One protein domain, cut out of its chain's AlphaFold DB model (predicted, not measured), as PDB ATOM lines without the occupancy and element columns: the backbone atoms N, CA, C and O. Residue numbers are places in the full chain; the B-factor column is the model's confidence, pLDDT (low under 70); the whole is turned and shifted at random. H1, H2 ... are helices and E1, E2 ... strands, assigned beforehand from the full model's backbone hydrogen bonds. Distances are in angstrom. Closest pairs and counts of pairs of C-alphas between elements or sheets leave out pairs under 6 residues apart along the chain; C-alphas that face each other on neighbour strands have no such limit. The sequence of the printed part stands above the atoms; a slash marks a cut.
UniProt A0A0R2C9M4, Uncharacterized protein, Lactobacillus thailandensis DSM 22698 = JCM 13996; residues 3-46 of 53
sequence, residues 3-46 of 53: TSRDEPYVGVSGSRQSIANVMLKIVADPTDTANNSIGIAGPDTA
ATOM      1  N   THR A   3      45.461  33.625 -47.662       85.25
ATOM      2  CA  THR A   3      46.784  32.989 -47.565       85.25
ATOM      3  C   THR A   3      47.302  33.015 -46.139       85.25
ATOM      4  O   THR A   3      47.127  34.023 -45.455       85.25
ATOM      5  N   SER A   4      47.982  31.960 -45.705       86.00
ATOM      6  CA  SER A   4      48.761  31.955 -44.458       86.00
ATOM      7  C   SER A   4      50.155  32.562 -44.660       86.00
ATOM      8  O   SER A   4      50.583  32.801 -45.787       86.00
ATOM      9  N   ARG A   5      50.881  32.816 -43.564       83.56
ATOM     10  CA  ARG A   5      52.216  33.449 -43.571       83.56
ATOM     11  C   ARG A   5      53.213  32.830 -44.559       83.56
ATOM     12  O   ARG A   5      53.980  33.568 -45.171       83.56
ATOM     13  N   ASP A   6      53.209  31.507 -44.679       85.94
ATOM     14  CA  ASP A   6      54.175  30.765 -45.496       85.94
ATOM     15  C   ASP A   6      53.661  30.483 -46.918       85.94
ATOM     16  O   ASP A   6      54.337  29.834 -47.717       85.94
ATOM     17  N   GLU A   7      52.469  30.982 -47.256       84.31
ATOM     18  CA  GLU A   7      51.877  30.837 -48.581       84.31
ATOM     19  C   GLU A   7      52.158  32.074 -49.446       84.31
ATOM     20  O   GLU A   7      52.127  33.211 -48.961       84.31
ATOM     21  N   PRO A   8      52.417  31.891 -50.754       81.81
ATOM     22  CA  PRO A   8      52.666  33.007 -51.651       81.81
ATOM     23  C   PRO A   8      51.441  33.923 -51.730       81.81
ATOM     24  O   PRO A   8      50.333  33.495 -52.053       81.81
ATOM     25  N   TYR A   9      51.657  35.216 -51.483       81.44
ATOM     26  CA  TYR A   9      50.620  36.234 -51.621       81.44
ATOM     27  C   TYR A   9      50.398  36.559 -53.106       81.44
ATOM     28  O   TYR A   9      51.217  37.231 -53.735       81.44
ATOM     29  N   VAL A  10      49.293  36.062 -53.668       82.00
ATOM     30  CA  VAL A  10      48.926  36.249 -55.082       82.00
ATOM     31  C   VAL A  10      47.771  37.238 -55.201       82.00
ATOM     32  O   VAL A  10      46.687  37.001 -54.672       82.00
ATOM     33  N   GLY A  11      48.005  38.327 -55.935       81.44
ATOM     34  CA  GLY A  11      47.058  39.428 -56.105       81.44
ATOM     35  C   GLY A  11      47.555  40.724 -55.474       81.44
ATOM     36  O   GLY A  11      48.420  40.722 -54.597       81.44
ATOM     37  N   VAL A  12      47.031  41.853 -55.941       80.94
ATOM     38  CA  VAL A  12      47.478  43.180 -55.516       80.94
ATOM     39  C   VAL A  12      46.354  44.071 -54.971       80.94
ATOM     40  O   VAL A  12      46.638  45.095 -54.340       80.94
ATOM     41  N   SER A  13      45.094  43.672 -55.108       83.19
ATOM     42  CA  SER A  13      43.951  44.342 -54.478       83.19
ATOM     43  C   SER A  13      42.990  43.325 -53.851       83.19
ATOM     44  O   SER A  13      43.118  42.118 -54.046       83.19
ATOM     45  N   GLY A  14      42.053  43.797 -53.033       82.19
ATOM     46  CA  GLY A  14      40.998  42.978 -52.443       82.19
ATOM     47  C   GLY A  14      39.751  43.827 -52.220       82.19
ATOM     48  O   GLY A  14      39.838  44.922 -51.667       82.19
ATOM     49  N   SER A  15      38.588  43.343 -52.661       85.44
ATOM     50  CA  SER A  15      37.341  44.104 -52.541       85.44
ATOM     51  C   SER A  15      36.843  44.162 -51.092       85.44
ATOM     52  O   SER A  15      37.033  43.227 -50.307       85.44
ATOM     53  N   ARG A  16      36.118  45.235 -50.739       87.62
ATOM     54  CA  ARG A  16      35.470  45.365 -49.416       87.62
ATOM     55  C   ARG A  16      34.531  44.193 -49.117       87.62
ATOM     56  O   ARG A  16      34.471  43.730 -47.983       87.62
ATOM     57  N   GLN A  17      33.845  43.682 -50.138       88.25
ATOM     58  CA  GLN A  17      32.985  42.507 -50.012       88.25
ATOM     59  C   GLN A  17      33.786  41.237 -49.697       88.25
ATOM     60  O   GLN A  17      33.378  40.461 -48.835       88.25
ATOM     61  N   SER A  18      34.947  41.039 -50.333       86.06
ATOM     62  CA  SER A  18      35.826  39.908 -50.013       86.06
ATOM     63  C   SER A  18      36.289  39.955 -48.556       86.06
ATOM     64  O   SER A  18      36.314  38.921 -47.896       86.06
ATOM     65  N   ILE A  19      36.617  41.143 -48.041       89.75
ATOM     66  CA  ILE A  19      37.012  41.331 -46.638       89.75
ATOM     67  C   ILE A  19      35.843  41.004 -45.699       89.75
ATOM     68  O   ILE A  19      36.023  40.256 -44.740       89.75
ATOM     69  N   ALA A  20      34.639  41.505 -45.990       91.81
ATOM     70  CA  ALA A  20      33.449  41.234 -45.182       91.81
ATOM     71  C   ALA A  20      33.132  39.730 -45.101       91.81
ATOM     72  O   ALA A  20      32.864  39.214 -44.019       91.81
ATOM     73  N   ASN A  21      33.240  39.010 -46.219       90.38
ATOM     74  CA  ASN A  21      33.017  37.565 -46.248       90.38
ATOM     75  C   ASN A  21      34.031  36.794 -45.390       90.38
ATOM     76  O   ASN A  21      33.653  35.836 -44.719       90.38
ATOM     77  N   VAL A  22      35.305  37.201 -45.390       90.69
ATOM     78  CA  VAL A  22      36.327  36.587 -44.524       90.69
ATOM     79  C   VAL A  22      36.028  36.873 -43.053       90.69
ATOM     80  O   VAL A  22      36.077  35.956 -42.241       90.69
ATOM     81  N   MET A  23      35.626  38.100 -42.713       91.12
ATOM     82  CA  MET A  23      35.251  38.446 -41.339       91.12
ATOM     83  C   MET A  23      34.067  37.624 -40.829       91.12
ATOM     84  O   MET A  23      34.108  37.137 -39.704       91.12
ATOM     85  N   LEU A  24      33.038  37.411 -41.655       94.44
ATOM     86  CA  LEU A  24      31.905  36.563 -41.276       94.44
ATOM     87  C   LEU A  24      32.336  35.121 -40.978       94.44
ATOM     88  O   LEU A  24      31.814  34.523 -40.042       94.44
ATOM     89  N   LYS A  25      33.310  34.580 -41.723       91.12
ATOM     90  CA  LYS A  25      33.871  33.248 -41.446       91.12
ATOM     91  C   LYS A  25      34.634  33.208 -40.123       91.12
ATOM     92  O   LYS A  25      34.368  32.325 -39.324       91.12
ATOM     93  N   ILE A  26      35.502  34.191 -39.865       92.62
ATOM     94  CA  ILE A  26      36.272  34.286 -38.611       92.62
ATOM     95  C   ILE A  26      35.341  34.414 -37.400       92.62
ATOM     96  O   ILE A  26      35.592  33.831 -36.354       92.62
ATOM     97  N   VAL A  27      34.254  35.178 -37.524       93.62
ATOM     98  CA  VAL A  27      33.270  35.309 -36.441       93.62
ATOM     99  C   VAL A  27      32.496  34.006 -36.228       93.62
ATOM    100  O   VAL A  27      32.194  33.666 -35.087       93.62
ATOM    101  N   ALA A  28      32.169  33.283 -37.305       96.00
ATOM    102  CA  ALA A  28      31.457  32.010 -37.225       96.00
ATOM    103  C   ALA A  28      32.322  30.878 -36.640       96.00
ATOM    104  O   ALA A  28      31.802  30.060 -35.882       96.00
ATOM    105  N   ASP A  29      33.617  30.846 -36.963       93.69
ATOM    106  CA  ASP A  29      34.598  29.924 -36.391       93.69
ATOM    107  C   ASP A  29      35.956  30.625 -36.192       93.69
ATOM    108  O   ASP A  29      36.792  30.664 -37.100       93.69
ATOM    109  N   PRO A  30      36.213  31.180 -34.997       89.19
ATOM    110  CA  PRO A  30      37.452  31.903 -34.736       89.19
ATOM    111  C   PRO A  30      38.674  30.986 -34.655       89.19
ATOM    112  O   PRO A  30      39.800  31.485 -34.684       89.19
ATOM    113  N   THR A  31      38.487  29.665 -34.539       92.75
ATOM    114  CA  THR A  31      39.604  28.720 -34.430       92.75
ATOM    115  C   THR A  31      40.344  28.542 -35.753       92.75
ATOM    116  O   THR A  31      41.556  28.337 -35.730       92.75
ATOM    117  N   ASP A  32      39.657  28.749 -36.884       83.62
ATOM    118  CA  ASP A  32      40.192  28.621 -38.250       83.62
ATOM    119  C   ASP A  32      41.384  29.564 -38.519       83.62
ATOM    120  O   ASP A  32      42.294  29.261 -39.287       83.62
ATOM    121  N   THR A  33      41.431  30.711 -37.833       86.00
ATOM    122  CA  THR A  33      42.513  31.700 -37.981       86.00
ATOM    123  C   THR A  33      43.139  32.114 -36.650       86.00
ATOM    124  O   THR A  33      43.867  33.109 -36.594       86.00
ATOM    125  N   ALA A  34      42.846  31.405 -35.557       90.06
ATOM    126  CA  ALA A  34      43.315  31.784 -34.229       90.06
ATOM    127  C   ALA A  34      44.848  31.829 -34.179       90.06
ATOM    128  O   ALA A  34      45.525  30.847 -34.471       90.06
ATOM    129  N   ASN A  35      45.397  32.977 -33.768       87.88
ATOM    130  CA  ASN A  35      46.843  33.227 -33.696       87.88
ATOM    131  C   ASN A  35      47.582  33.109 -35.044       87.88
ATOM    132  O   ASN A  35      48.813  33.070 -35.058       87.88
ATOM    133  N   ASN A  36      46.855  33.083 -36.165       85.38
ATOM    134  CA  ASN A  36      47.431  33.052 -37.503       85.38
ATOM    135  C   ASN A  36      47.288  34.421 -38.183       85.38
ATOM    136  O   ASN A  36      46.264  35.096 -38.063       85.38
ATOM    137  N   SER A  37      48.320  34.836 -38.915       85.62
ATOM    138  CA  SER A  37      48.261  36.032 -39.754       85.62
ATOM    139  C   SER A  37      47.864  35.619 -41.162       85.62
ATOM    140  O   SER A  37      48.539  34.791 -41.775       85.62
ATOM    141  N   ILE A  38      46.775  36.201 -41.664       89.94
ATOM    142  CA  ILE A  38      46.241  35.882 -42.984       89.94
ATOM    143  C   ILE A  38      46.336  37.070 -43.943       89.94
ATOM    144  O   ILE A  38      46.061  38.217 -43.584       89.94
ATOM    145  N   GLY A  39      46.702  36.784 -45.187       88.00
ATOM    146  CA  GLY A  39      46.590  37.700 -46.314       88.00
ATOM    147  C   GLY A  39      45.250  37.527 -47.023       88.00
ATOM    148  O   GLY A  39      44.725  36.420 -47.112       88.00
ATOM    149  N   ILE A  40      44.696  38.621 -47.549       88.81
ATOM    150  CA  ILE A  40      43.495  38.602 -48.392       88.81
ATOM    151  C   ILE A  40      43.815  39.350 -49.689       88.81
ATOM    152  O   ILE A  40      44.272  40.495 -49.645       88.81
ATOM    153  N   ALA A  41      43.588  38.703 -50.834       87.38
ATOM    154  CA  ALA A  41      43.803  39.282 -52.163       87.38
ATOM    155  C   ALA A  41      42.879  38.665 -53.221       87.38
ATOM    156  O   ALA A  41      42.508  37.491 -53.124       87.38
ATOM    157  N   GLY A  42      42.515  39.442 -54.238       84.88
ATOM    158  CA  GLY A  42      41.926  38.961 -55.484       84.88
ATOM    159  C   GLY A  42      43.023  38.354 -56.364       84.88
ATOM    160  O   GLY A  42      43.909  39.097 -56.787       84.88
ATOM    161  N   PRO A  43      43.030  37.033 -56.620       81.38
ATOM    162  CA  PRO A  43      44.098  36.391 -57.392       81.38
ATOM    163  C   PRO A  43      44.132  36.849 -58.859       81.38
ATOM    164  O   PRO A  43      45.174  36.789 -59.501       81.38
ATOM    165  N   ASP A  44      43.004  37.340 -59.366       83.50
ATOM    166  CA  ASP A  44      42.827  37.967 -60.676       83.50
ATOM    167  C   ASP A  44      43.580  39.295 -60.828       83.50
ATOM    168  O   ASP A  44      43.910  39.678 -61.943       83.50
ATOM    169  N   THR A  45      43.929  39.952 -59.720       81.62
ATOM    170  CA  THR A  45      44.674  41.226 -59.726       81.62
ATOM    171  C   THR A  45      46.194  41.022 -59.704       81.62
ATOM    172  O   THR A  45      46.972  41.953 -59.493       81.62
ATOM    173  N   ALA A  46      46.670  39.784 -59.846       82.81
ATOM    174  CA  ALA A  46      48.094  39.481 -59.795       82.81
ATOM    175  C   ALA A  46      48.852  40.139 -60.963       82.81
ATOM    176  O   ALA A  46      48.512  39.952 -62.126       82.81
TER     177      ALA A  46
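What this domain is: This is residues 3 to 46 of the 53 residues of an uncharacterized protein of Lactobacillus thailandensis DSM 22698 = JCM 13996 (UniProt A0A0R2C9M4). This is a flat, loosely filled frame of chain: the long helix H1 makes one side, short H2 the corner beyond it, and strand E1 the opposite side. The opening stretch, residues 3 to 15, loops round from E1 to H1, and residues 27 to 32 stick out. The printed 44 residues run H1, H2, E1, mostly helix, with under half in named elements. The whole is only just compact, close to loose: radius of gyration of the C-alphas 10.9 A, spans 29 by 25 by 9 A.

How they stand to each other: Start at H1, residues 16 to 28, where every O i to N i+4 pair is within hydrogen-bond range. H2, residues 30 to 33, is too short for such a pair; 0 of its 1 O i to N i+3 pair is within range. H1 and H2 are close but not clearly touching: their closest C-alphas, Ile 26 and Thr 33, are 6.8 A apart. Look next at E1, residues 38 to 40, which pairs with no named strand; residues 3 to 4 pair antiparallel with its residues 38 to 39. Its closest C-alpha to H1 is Ile 40, 7.2 A from Ile 19. H2 and E1 meet only through their link.

Where its parts are: Find C-alpha 16 at (35.470, 45.365, -49.416); H1 runs 18.5 A to C-alpha 28. E1 ends at C-alpha 40, (43.495, 38.602, -48.392).

The domain as a whole: The farthest C-alphas, Ala 28 and Ala 46, are 29.0 A apart. The printed part has no cut, both links are tight, and no printed residue is under pLDDT 70.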